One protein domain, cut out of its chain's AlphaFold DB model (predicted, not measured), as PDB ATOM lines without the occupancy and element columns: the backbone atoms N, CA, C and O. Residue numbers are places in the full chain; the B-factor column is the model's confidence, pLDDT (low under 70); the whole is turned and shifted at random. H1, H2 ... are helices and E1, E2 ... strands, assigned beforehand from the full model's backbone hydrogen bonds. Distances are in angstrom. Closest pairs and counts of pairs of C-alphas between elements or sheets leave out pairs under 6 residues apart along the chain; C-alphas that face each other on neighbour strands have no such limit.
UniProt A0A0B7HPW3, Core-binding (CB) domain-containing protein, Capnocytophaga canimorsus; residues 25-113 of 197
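Overview. This is residues 25 to 113 of the 197 residues of the protein "Core-binding (CB) domain-containing protein" of Capnocytophaga canimorsus (UniProt A0A0B7HPW3). A long helix, H4, covers one face of a narrow antiparallel sheet, order E1, E2, E3, running along E1. H2 lies beyond one end of the sheet, and the turn of the E2 to E3 hairpin makes the other end. The printed part has 89 residues, with four named helices and three named strands in the order E1, H1, H2, E2, E3, H3, H4; the class is mixed, in two layers, a helix on one face of a sheet. It is elongated, spanning 44 by 25 by 21 A, and only just compact, close to loose, with a radius of gyration of the C-alphas of 14.3 A.

Arrangement. Start at E1, residues 29 to 35, antiparallel to E2, residues 63 to 69, at 161 degrees; N 33 and O 65 are within hydrogen-bond range at 2.9 A. H1, residues 37 to 41, only grazes the sheet. E2 forms a hairpin with E3, residues 75 to 77, where N 68 and O 76 are 2.9 A apart. H4, residues 92 to 111, is on the sheet at a height of 8.1 A, over E1; its closest C-alphas to E1 are those of Arg 103 and Pro 32, 6.0 A apart. H2, residues 49 to 58, only just touches H4, with 3 pairs of C-alphas within 8 A, at residue 92 of H4 alone; the closest are Lys 52 and Phe 92, 6.2 A. H3, residues 85 to 88, touches H4 at residues 95 to 99 alone, closest at the C-alphas of Leu 85 and Arg 95, 7.0 A. In H1, H2 and H4 every O i to N i+4 pair is within hydrogen-bond range; H3 is too short for one.

Along the chain. Find C-alpha 29 at (-14.300, 4.113, 20.315), where E1 begins its 17.3 A. H2 measures 14.3 A and E2 20.3 A. From C-alpha 92 at (-39.016, 17.704, 21.561), H4 runs 28.3 A to C-alpha 111 at (-18.360, -1.006, 26.395).

Size, cuts and confidence. The C-alphas farthest apart, of Asp 49 and Asp 72, are 45.2 A apart. The printed part has no cut and no long link. Look for low confidence, pLDDT under 70, at residues 25 to 26.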
ATOM      1  N   ASP A  25      -4.271  -0.822  24.637       53.09
ATOM      2  CA  ASP A  25      -4.413   0.224  25.671       53.09
ATOM      3  C   ASP A  25      -5.221   1.445  25.177       53.09
ATOM      4  O   ASP A  25      -5.622   2.337  25.934       53.09
ATOM      5  N   MET A  26      -5.451   1.526  23.868       66.25
ATOM      6  CA  MET A  26      -6.101   2.652  23.215       66.25
ATOM      7  C   MET A  26      -7.619   2.435  23.116       66.25
ATOM      8  O   MET A  26      -8.083   1.565  22.391       66.25
ATOM      9  N   LYS A  27      -8.422   3.313  23.748       78.94
ATOM     10  CA  LYS A  27      -9.904   3.219  23.734       78.94
ATOM     11  C   LYS A  27     -10.477   2.938  22.328       78.94
ATOM     12  O   LYS A  27     -10.321   3.792  21.456       78.94
ATOM     13  N   PRO A  28     -11.193   1.827  22.092       87.56
ATOM     14  CA  PRO A  28     -11.583   1.416  20.740       87.56
ATOM     15  C   PRO A  28     -12.564   2.380  20.060       87.56
ATOM     16  O   PRO A  28     -12.617   2.453  18.837       87.56
ATOM     17  N   PHE A  29     -13.297   3.186  20.831       92.75
ATOM     18  CA  PHE A  29     -14.300   4.113  20.315       92.75
ATOM     19  C   PHE A  29     -14.307   5.454  21.058       92.75
ATOM     20  O   PHE A  29     -13.818   5.589  22.183       92.75
ATOM     21  N   ARG A  30     -14.915   6.464  20.426       93.12
ATOM     22  CA  ARG A  30     -15.319   7.716  21.089       93.12
ATOM     23  C   ARG A  30     -16.751   7.598  21.586       93.12
ATOM     24  O   ARG A  30     -17.571   6.952  20.938       93.12
ATOM     25  N   LYS A  31     -17.065   8.287  22.688       93.38
ATOM     26  CA  LYS A  31     -18.425   8.338  23.238       93.38
ATOM     27  C   LYS A  31     -19.433   8.700  22.129       93.38
ATOM     28  O   LYS A  31     -19.218   9.715  21.459       93.38
ATOM     29  N   PRO A  32     -20.500   7.906  21.931       96.69
ATOM     30  CA  PRO A  32     -21.538   8.222  20.959       96.69
ATOM     31  C   PRO A  32     -22.172   9.585  21.229       96.69
ATOM     32  O   PRO A  32     -22.327  10.006  22.377       96.69
ATOM     33  N   GLN A  33     -22.564  10.268  20.161       97.44
ATOM     34  CA  GLN A  33     -23.154  11.600  20.202       97.44
ATOM     35  C   GLN A  33     -24.458  11.629  19.411       97.44
ATOM     36  O   GLN A  33     -24.697  10.796  18.539       97.44
ATOM     37  N   ILE A  34     -25.300  12.608  19.723       97.88
ATOM     38  CA  ILE A  34     -26.555  12.856  19.013       97.88
ATOM     39  C   ILE A  34     -26.348  14.041  18.071       97.88
ATOM     40  O   ILE A  34     -25.808  15.077  18.456       97.88
ATOM     41  N   PHE A  35     -26.784  13.897  16.826       97.00
ATOM     42  CA  PHE A  35     -27.020  15.029  15.946       97.00
ATOM     43  C   PHE A  35     -28.474  15.494  16.118       97.00
ATOM     44  O   PHE A  35     -29.367  14.645  16.048       97.00
ATOM     45  N   PRO A  36     -28.734  16.803  16.284       96.75
ATOM     46  CA  PRO A  36     -27.766  17.905  16.321       96.75
ATOM     47  C   PRO A  36     -26.957  17.949  17.628       96.75
ATOM     48  O   PRO A  36     -27.466  17.628  18.696       96.75
ATOM     49  N   LYS A  37     -25.700  18.408  17.546       94.81
ATOM     50  CA  LYS A  37     -24.728  18.350  18.654       94.81
ATOM     51  C   LYS A  37     -25.223  19.013  19.950       94.81
ATOM     52  O   LYS A  37     -25.011  18.460  21.024       94.81
ATOM     53  N   ILE A  38     -25.974  20.112  19.844       95.19
ATOM     54  CA  ILE A  38     -26.578  20.814  20.992       95.19
ATOM     55  C   ILE A  38     -27.488  19.909  21.840       95.19
ATOM     56  O   ILE A  38     -27.467  19.979  23.063       95.19
ATOM     57  N   VAL A  39     -28.233  18.996  21.206       95.50
ATOM     58  CA  VAL A  39     -29.098  18.024  21.897       95.50
ATOM     59  C   VAL A  39     -28.266  16.998  22.665       95.50
ATOM     60  O   VAL A  39     -28.708  16.480  23.687       95.50
ATOM     61  N   SER A  40     -27.064  16.688  22.177       94.81
ATOM     62  CA  SER A  40     -26.170  15.729  22.820       94.81
ATOM     63  C   SER A  40     -25.488  16.285  24.068       94.81
ATOM     64  O   SER A  40     -25.154  15.495  24.951       94.81
ATOM     65  N   GLU A  41     -25.214  17.589  24.096       93.56
ATOM     66  CA  GLU A  41     -24.355  18.234  25.100       93.56
ATOM     67  C   GLU A  41     -25.151  18.878  26.232       93.56
ATOM     68  O   GLU A  41     -24.716  18.830  27.382       93.56
ATOM     69  N   SER A  42     -26.326  19.426  25.928       93.75
ATOM     70  CA  SER A  42     -27.113  20.173  26.904       93.75
ATOM     71  C   SER A  42     -28.200  19.307  27.563       93.75
ATOM     72  O   SER A  42     -28.836  18.486  26.883       93.75
ATOM     73  N   PRO A  43     -28.442  19.457  28.880       95.50
ATOM     74  CA  PRO A  43     -29.523  18.764  29.576       95.50
ATOM     75  C   PRO A  43     -30.895  19.261  29.103       95.50
ATOM     76  O   PRO A  43     -31.038  20.397  28.665       95.50
ATOM     77  N   LEU A  44     -31.939  18.437  29.234       94.31
ATOM     78  CA  LEU A  44     -33.292  18.815  28.800       94.31
ATOM     79  C   LEU A  44     -33.794  20.117  29.459       94.31
ATOM     80  O   LEU A  44     -34.469  20.912  28.813       94.31
ATOM     81  N   SER A  45     -33.422  20.351  30.720       95.44
ATOM     82  CA  SER A  45     -33.820  21.531  31.498       95.44
ATOM     83  C   SER A  45     -33.219  22.849  31.006       95.44
ATOM     84  O   SER A  45     -33.732  23.902  31.365       95.44
ATOM     85  N   SER A  46     -32.155  22.827  30.195       95.56
ATOM     86  CA  SER A  46     -31.532  24.064  29.702       95.56
ATOM     87  C   SER A  46     -32.236  24.665  28.486       95.56
ATOM     88  O   SER A  46     -31.829  25.726  28.024       95.56
ATOM     89  N   PHE A  47     -33.223  23.971  27.912       96.06
ATOM     90  CA  PHE A  47     -33.909  24.419  26.705       96.06
ATOM     91  C   PHE A  47     -35.200  25.158  27.050       96.06
ATOM     92  O   PHE A  47     -36.114  24.571  27.629       96.06
ATOM     93  N   SER A  48     -35.303  26.417  26.623       97.12
ATOM     94  CA  SER A  48     -36.578  27.137  26.616       97.12
ATOM     95  C   SER A  48     -37.496  26.620  25.508       97.12
ATOM     96  O   SER A  48     -37.024  26.096  24.496       97.12
ATOM     97  N   ASP A  49     -38.808  26.810  25.642       97.06
ATOM     98  CA  ASP A  49     -39.775  26.326  24.644       97.06
ATOM     99  C   ASP A  49     -39.524  26.906  23.247       97.06
ATOM    100  O   ASP A  49     -39.612  26.194  22.245       97.06
ATOM    101  N   LYS A  50     -39.085  28.169  23.181       97.25
ATOM    102  CA  LYS A  50     -38.663  28.804  21.928       97.25
ATOM    103  C   LYS A  50     -37.478  28.068  21.293       97.25
ATOM    104  O   LYS A  50     -37.519  27.749  20.107       97.25
ATOM    105  N   GLN A  51     -36.451  27.732  22.078       96.81
ATOM    106  CA  GLN A  51     -35.297  26.975  21.581       96.81
ATOM    107  C   GLN A  51     -35.695  25.571  21.118       96.81
ATOM    108  O   GLN A  51     -35.219  25.111  20.080       96.81
ATOM    109  N   LYS A  52     -36.586  24.891  21.853       97.50
ATOM    110  CA  LYS A  52     -37.103  23.571  21.460       97.50
ATOM    111  C   LYS A  52     -37.765  23.638  20.081       97.50
ATOM    112  O   LYS A  52     -37.427  22.840  19.205       97.50
ATOM    113  N   GLN A  53     -38.641  24.620  19.860       96.44
ATOM    114  CA  GLN A  53     -39.315  24.837  18.575       96.44
ATOM    115  C   GLN A  53     -38.322  25.141  17.440       96.44
ATOM    116  O   GLN A  53     -38.398  24.524  16.375       96.44
ATOM    117  N   GLU A  54     -37.344  26.021  17.672       97.19
ATOM    118  CA  GLU A  54     -36.305  26.359  16.688       97.19
ATOM    119  C   GLU A  54     -35.454  25.139  16.295       97.19
ATOM    120  O   GLU A  54     -35.196  24.909  15.109       97.19
ATOM    121  N   ILE A  55     -35.050  24.312  17.267       96.44
ATOM    122  CA  ILE A  55     -34.274  23.088  17.012       96.44
ATOM    123  C   ILE A  55     -35.104  22.092  16.198       96.44
ATOM    124  O   ILE A  55     -34.581  21.493  15.255       96.44
ATOM    125  N   MET A  56     -36.386  21.920  16.524       95.88
ATOM    126  CA  MET A  56     -37.284  21.015  15.798       95.88
ATOM    127  C   MET A  56     -37.527  21.466  14.357       95.88
ATOM    128  O   MET A  56     -37.531  20.632  13.447       95.88
ATOM    129  N   ALA A  57     -37.671  22.774  14.131       95.88
ATOM    130  CA  ALA A  57     -37.837  23.345  12.799       95.88
ATOM    131  C   ALA A  57     -36.561  23.201  11.951       95.88
ATOM    132  O   ALA A  57     -36.622  22.798  10.785       95.88
ATOM    133  N   LYS A  58     -35.395  23.485  12.547       97.00
ATOM    134  CA  LYS A  58     -34.091  23.459  11.868       97.00
ATOM    135  C   LYS A  58     -33.586  22.040  11.602       97.00
ATOM    136  O   LYS A  58     -33.064  21.760  10.525       97.00
ATOM    137  N   TYR A  59     -33.731  21.132  12.565       95.75
ATOM    138  CA  TYR A  59     -33.153  19.787  12.517       95.75
ATOM    139  C   TYR A  59     -34.243  18.720  12.439       95.75
ATOM    140  O   TYR A  59     -34.578  18.059  13.421       95.75
ATOM    141  N   LYS A  60     -34.754  18.494  11.224       93.44
ATOM    142  CA  LYS A  60     -35.838  17.528  10.969       93.44
ATOM    143  C   LYS A  60     -35.452  16.059  11.207       93.44
ATOM    144  O   LYS A  60     -36.338  15.221  11.357       93.44
ATOM    145  N   ARG A  61     -34.155  15.727  11.190       94.31
ATOM    146  CA  ARG A  61     -33.638  14.353  11.329       94.31
ATOM    147  C   ARG A  61     -32.533  14.293  12.372       94.31
ATOM    148  O   ARG A  61     -31.429  14.778  12.131       94.31
ATOM    149  N   TRP A  62     -32.839  13.683  13.506       97.50
ATOM    150  CA  TRP A  62     -31.883  13.393  14.562       97.50
ATOM    151  C   TRP A  62     -31.347  11.975  14.390       97.50
ATOM    152  O   TRP A  62     -32.034  11.095  13.862       97.50
ATOM    153  N   TYR A  63     -30.102  11.761  14.795       97.69
ATOM    154  CA  TYR A  63     -29.455  10.454  14.726       97.69
ATOM    155  C   TYR A  63     -28.331  10.351  15.752       97.69
ATOM    156  O   TYR A  63     -27.682  11.344  16.076       97.69
ATOM    157  N   VAL A  64     -28.075   9.140  16.237       97.56
ATOM    158  CA  VAL A  64     -26.877   8.816  17.011       97.56
ATOM    159  C   VAL A  64     -25.749   8.483  16.043       97.56
ATOM    160  O   VAL A  64     -25.949   7.759  15.069       97.56
ATOM    161  N   TYR A  65     -24.561   9.011  16.297       96.19
ATOM    162  CA  TYR A  65     -23.344   8.672  15.568       96.19
ATOM    163  C   TYR A  65     -22.206   8.409  16.552       96.19
ATOM    164  O   TYR A  65     -22.192   8.925  17.670       96.19
ATOM    165  N   TYR A  66     -21.234   7.609  16.133       95.62
ATOM    166  CA  TYR A  66     -20.053   7.294  16.928       95.62
ATOM    167  C   TYR A  66     -18.848   7.049  16.019       95.62
ATOM    168  O   TYR A  66     -18.982   6.918  14.799       95.62
ATOM    169  N   TYR A  67     -17.663   7.047  16.622       94.50
ATOM    170  CA  TYR A  67     -16.401   6.789  15.937       94.50
ATOM    171  C   TYR A  67     -15.748   5.561  16.549       94.50
ATOM    172  O   TYR A  67     -15.740   5.433  17.774       94.50
ATOM    173  N   PHE A  68     -15.175   4.711  15.704       93.44
ATOM    174  CA  PHE A  68     -14.509   3.472  16.101       93.44
ATOM    175  C   PHE A  68     -13.127   3.372  15.430       93.44
ATOM    176  O   PHE A  68     -12.930   3.907  14.334       93.44
ATOM    177  N   ARG A  69     -12.156   2.759  16.119       90.62
ATOM    178  CA  ARG A  69     -10.777   2.501  15.662       90.62
ATOM    179  C   ARG A  69     -10.831   1.420  14.580       90.62
ATOM    180  O   ARG A  69     -11.201   0.296  14.891       90.62
ATOM    181  N   ASN A  70     -10.451   1.727  13.343       84.81
ATOM    182  CA  ASN A  70     -10.268   0.693  12.320       84.81
ATOM    183  C   ASN A  70      -8.982  -0.127  12.569       84.81
ATOM    184  O   ASN A  70      -8.197   0.205  13.461       84.81
ATOM    185  N   LYS A  71      -8.743  -1.169  11.757       79.62
ATOM    186  CA  LYS A  71      -7.545  -2.030  11.857       79.62
ATOM    187  C   LYS A  71      -6.222  -1.253  11.712       79.62
ATOM    188  O   LYS A  71      -5.230  -1.627  12.324       79.62
ATOM    189  N   ASP A  72      -6.228  -0.124  10.998       80.00
ATOM    190  CA  ASP A  72      -5.071   0.783  10.864       80.00
ATOM    191  C   ASP A  72      -4.890   1.739  12.063       80.00
ATOM    192  O   ASP A  72      -4.049   2.640  12.029       80.00
ATOM    193  N   GLY A  73      -5.730   1.631  13.099       80.81
ATOM    194  CA  GLY A  73      -5.713   2.498  14.279       80.81
ATOM    195  C   GLY A  73      -6.343   3.884  14.081       80.81
ATOM    196  O   GLY A  73      -6.285   4.728  14.984       80.81
ATOM    197  N   LYS A  74      -6.979   4.155  12.934       86.75
ATOM    198  CA  LYS A  74      -7.629   5.441  12.626       86.75
ATOM    199  C   LYS A  74      -9.046   5.508  13.192       86.75
ATOM    200  O   LYS A  74      -9.789   4.534  13.176       86.75
ATOM    201  N   MET A  75      -9.449   6.692  13.658       90.50
ATOM    202  CA  MET A  75     -10.831   6.975  14.065       90.50
ATOM    203  C   MET A  75     -11.733   7.180  12.854       90.50
ATOM    204  O   MET A  75     -11.623   8.199  12.175       90.50
ATOM    205  N   VAL A  76     -12.668   6.258  12.636       92.06
ATOM    206  CA  VAL A  76     -13.609   6.304  11.514       92.06
ATOM    207  C   VAL A  76     -15.036   6.454  12.028       92.06
ATOM    208  O   VAL A  76     -15.443   5.779  12.978       92.06
ATOM    209  N   LYS A  77     -15.795   7.365  11.408       94.44
ATOM    210  CA  LYS A  77     -17.218   7.569  11.699       94.44
ATOM    211  C   LYS A  77     -18.013   6.363  11.205       94.44
ATOM    212  O   LYS A  77     -17.918   6.015  10.032       94.44
ATOM    213  N   GLN A  78     -18.824   5.788  12.082       94.19
ATOM    214  CA  GLN A  78     -19.697   4.664  11.753       94.19
ATOM    215  C   GLN A  78     -21.056   5.143  11.208       94.19
ATOM    216  O   GLN A  78     -21.405   6.320  11.389       94.19
ATOM    217  N   PRO A  79     -21.834   4.268  10.538       91.88
ATOM    218  CA  PRO A  79     -23.164   4.608  10.044       91.88
ATOM    219  C   PRO A  79     -24.074   5.189  11.135       91.88
ATOM    220  O   PRO A  79     -24.096   4.727  12.276       91.88
ATOM    221  N   SER A  80     -24.829   6.230  10.779       92.88
ATOM    222  CA  SER A  80     -25.748   6.903  11.701       92.88
ATOM    223  C   SER A  80     -26.948   6.019  12.061       92.88
ATOM    224  O   SER A  80     -27.560   5.413  11.185       92.88
ATOM    225  N   ILE A  81     -27.357   6.032  13.331       93.06
ATOM    226  CA  ILE A  81     -28.447   5.213  13.878       93.06
ATOM    227  C   ILE A  81     -29.626   6.120  14.249       93.06
ATOM    228  O   ILE A  81     -29.486   7.026  15.070       93.06
ATOM    229  N   TYR A  82     -30.797   5.903  13.649       87.94
ATOM    230  CA  TYR A  82     -31.975   6.757  13.884       87.94
ATOM    231  C   TYR A  82     -33.325   6.033  13.911       87.94
ATOM    232  O   TYR A  82     -34.284   6.597  14.442       87.94
ATOM    233  N   TYR A  83     -33.407   4.806  13.379       88.06
ATOM    234  CA  TYR A  83     -34.635   4.000  13.304       88.06
ATOM    235  C   TYR A  83     -35.862   4.843  12.890       88.06
ATOM    236  O   TYR A  83     -35.758   5.740  12.049       88.06
ATOM    237  N   LYS A  84     -37.032   4.584  13.482       91.81
ATOM    238  CA  LYS A  84     -38.250   5.382  13.298       91.81
ATOM    239  C   LYS A  84     -38.433   6.455  14.380       91.81
ATOM    240  O   LYS A  84     -39.480   7.090  14.422       91.81
ATOM    241  N   LEU A  85     -37.412   6.758  15.193       93.12
ATOM    242  CA  LEU A  85     -37.551   7.683  16.332       93.12
ATOM    243  C   LEU A  85     -37.978   9.099  15.910       93.12
ATOM    244  O   LEU A  85     -38.789   9.737  16.573       93.12
ATOM    245  N   ASN A  86     -37.491   9.584  14.766       94.06
ATOM    246  CA  ASN A  86     -37.931  10.870  14.207       94.06
ATOM    247  C   ASN A  86     -39.413  10.863  13.777       94.06
ATOM    248  O   ASN A  86     -40.054  11.912  13.682       94.06
ATOM    249  N   GLN A  87     -39.953   9.689  13.446       93.19
ATOM    250  CA  GLN A  87     -41.337   9.518  13.017       93.19
ATOM    251  C   GLN A  87     -42.268   9.330  14.216       93.19
ATOM    252  O   GLN A  87     -43.324   9.948  14.224       93.19
ATOM    253  N   GLU A  88     -41.858   8.551  15.210       95.00
ATOM    254  CA  GLU A  88     -42.663   8.206  16.387       95.00
ATOM    255  C   GLU A  88     -42.737   9.349  17.405       95.00
ATOM    256  O   GLU A  88     -43.811   9.663  17.903       95.00
ATOM    257  N   TYR A  89     -41.618  10.027  17.667       95.75
ATOM    258  CA  TYR A  89     -41.551  11.078  18.681       95.75
ATOM    259  C   TYR A  89     -41.609  12.448  18.011       95.75
ATOM    260  O   TYR A  89     -40.621  12.901  17.425       95.75
ATOM    261  N   LYS A  90     -42.778  13.095  18.032       94.94
ATOM    262  CA  LYS A  90     -42.992  14.422  17.423       94.94
ATOM    263  C   LYS A  90     -42.642  15.573  18.354       94.94
ATOM    264  O   LYS A  90     -42.123  16.570  17.867       94.94
ATOM    265  N   GLU A  91     -42.820  15.380  19.653       96.56
ATOM    266  CA  GLU A  91     -42.495  16.374  20.669       96.56
ATOM    267  C   GLU A  91     -41.008  16.357  21.026       96.56
ATOM    268  O   GLU A  91     -40.364  15.300  21.053       96.56
ATOM    269  N   PHE A  92     -40.448  17.541  21.298       97.44
ATOM    270  CA  PHE A  92     -39.016  17.704  21.561       97.44
ATOM    271  C   PHE A  92     -38.558  16.875  22.764       97.44
ATOM    272  O   PHE A  92     -37.569  16.154  22.661       97.44
ATOM    273  N   ASP A  93     -39.273  16.954  23.887       97.75
ATOM    274  CA  ASP A  93     -38.876  16.317  25.146       97.75
ATOM    275  C   ASP A  93     -38.859  14.789  25.028       97.75
ATOM    276  O   ASP A  93     -37.917  14.131  25.483       97.75
ATOM    277  N   ASP A  94     -39.857  14.211  24.362       97.50
ATOM    278  CA  ASP A  94     -39.924  12.766  24.156       97.50
ATOM    279  C   ASP A  94     -38.883  12.296  23.143       97.50
ATOM    280  O   ASP A  94     -38.192  11.298  23.380       97.50
ATOM    281  N   ARG A  95     -38.684  13.060  22.059       97.50
ATOM    282  CA  ARG A  95     -37.625  12.796  21.080       97.50
ATOM    283  C   ARG A  95     -36.246  12.868  21.737       97.50
ATOM    284  O   ARG A  95     -35.425  11.977  21.525       97.50
ATOM    285  N   TYR A  96     -36.001  13.865  22.586       98.06
ATOM    286  CA  TYR A  96     -34.781  14.004  23.383       98.06
ATOM    287  C   TYR A  96     -34.546  12.763  24.247       98.06
ATOM    288  O   TYR A  96     -33.501  12.118  24.131       98.06
ATOM    289  N   LYS A  97     -35.534  12.367  25.057       97.69
ATOM    290  CA  LYS A  97     -35.433  11.179  25.920       97.69
ATOM    291  C   LYS A  97     -35.187   9.904  25.110       97.69
ATOM    292  O   LYS A  97     -34.418   9.047  25.542       97.69
ATOM    293  N   ALA A  98     -35.820   9.754  23.947       97.38
ATOM    294  CA  ALA A  98     -35.635   8.598  23.071       97.38
ATOM    295  C   ALA A  98     -34.208   8.527  22.498       97.38
ATOM    296  O   ALA A  98     -33.553   7.488  22.605       97.38
ATOM    297  N   PHE A  99     -33.680   9.632  21.962       97.38
ATOM    298  CA  PHE A  99     -32.323   9.659  21.406       97.38
ATOM    299  C   PHE A  99     -31.231   9.530  22.474       97.38
ATOM    300  O   PHE A  99     -30.216   8.883  22.217       97.38
ATOM    301  N   HIS A 100     -31.432  10.064  23.683       97.69
ATOM    302  CA  HIS A 100     -30.503   9.841  24.803       97.69
ATOM    303  C   HIS A 100     -30.517   8.393  25.292       97.69
ATOM    304  O   HIS A 100     -29.449   7.836  25.552       97.69
ATOM    305  N   ARG A 101     -31.689   7.741  25.337       96.50
ATOM    306  CA  ARG A 101     -31.779   6.293  25.588       96.50
ATOM    307  C   ARG A 101     -31.020   5.499  24.527       96.50
ATOM    308  O   ARG A 101     -30.163   4.696  24.887       96.50
ATOM    309  N   LEU A 102     -31.251   5.779  23.243       95.06
ATOM    310  CA  LEU A 102     -30.536   5.125  22.143       95.06
ATOM    311  C   LEU A 102     -29.016   5.333  22.243       95.06
ATOM    312  O   LEU A 102     -28.263   4.370  22.143       95.06
ATOM    313  N   ARG A 103     -28.553   6.565  22.501       96.94
ATOM    314  CA  ARG A 103     -27.125   6.874  22.698       96.94
ATOM    315  C   ARG A 103     -26.518   6.026  23.816       96.94
ATOM    316  O   ARG A 103     -25.430   5.487  23.640       96.94
ATOM    317  N   ASN A 104     -27.214   5.908  24.947       95.50
ATOM    318  CA  ASN A 104     -26.748   5.135  26.097       95.50
ATOM    319  C   ASN A 104     -26.697   3.632  25.802       95.50
ATOM    320  O   ASN A 104     -25.759   2.971  26.230       95.50
ATOM    321  N   VAL A 105     -27.667   3.103  25.049       95.00
ATOM    322  CA  VAL A 105     -27.649   1.705  24.594       95.00
ATOM    323  C   VAL A 105     -26.445   1.452  23.690       95.00
ATOM    324  O   VAL A 105     -25.698   0.514  23.936       95.00
ATOM    325  N   VAL A 106     -26.201   2.318  22.700       93.81
ATOM    326  CA  VAL A 106     -25.025   2.204  21.818       93.81
ATOM    327  C   VAL A 106     -23.730   2.272  22.629       93.81
ATOM    328  O   VAL A 106     -22.833   1.463  22.432       93.81
ATOM    329  N   GLU A 107     -23.629   3.204  23.579       95.00
ATOM    330  CA  GLU A 107     -22.456   3.316  24.450       95.00
ATOM    331  C   GLU A 107     -22.253   2.067  25.317       95.00
ATOM    332  O   GLU A 107     -21.114   1.646  25.509       95.00
ATOM    333  N   LYS A 108     -23.336   1.473  25.829       92.75
ATOM    334  CA  LYS A 108     -23.297   0.229  26.600       92.75
ATOM    335  C   LYS A 108     -22.783  -0.931  25.744       92.75
ATOM    336  O   LYS A 108     -21.814  -1.559  26.147       92.75
ATOM    337  N   LEU A 109     -23.340  -1.134  24.549       88.62
ATOM    338  CA  LEU A 109     -22.905  -2.193  23.626       88.62
ATOM    339  C   LEU A 109     -21.413  -2.079  23.287       88.62
ATOM    340  O   LEU A 109     -20.680  -3.062  23.338       88.62
ATOM    341  N   LEU A 110     -20.937  -0.862  23.008       90.19
ATOM    342  CA  LEU A 110     -19.522  -0.616  22.723       90.19
ATOM    343  C   LEU A 110     -18.616  -0.915  23.930       90.19
ATOM    344  O   LEU A 110     -17.501  -1.396  23.756       90.19
ATOM    345  N   LYS A 111     -19.080  -0.644  25.159       89.56
ATOM    346  CA  LYS A 111     -18.360  -1.006  26.395       89.56
ATOM    347  C   LYS A 111     -18.360  -2.511  26.659       89.56
ATOM    348  O   LYS A 111     -17.414  -3.002  27.259       89.56
ATOM    349  N   GLU A 112     -19.397  -3.216  26.218       86.00
ATOM    350  CA  GLU A 112     -19.536  -4.674  26.336       86.00
ATOM    351  C   GLU A 112     -18.704  -5.443  25.298       86.00
ATOM    352  O   GLU A 112     -18.659  -6.668  25.343       86.00
ATOM    353  N   GLY A 113     -18.006  -4.741  24.399       84.06
ATOM    354  CA  GLY A 113     -17.079  -5.341  23.440       84.06
ATOM    355  C   GLY A 113     -17.608  -5.439  22.011       84.06
ATOM    356  O   GLY A 113     -16.890  -5.947  21.155       84.06
TER     357      GLY A 113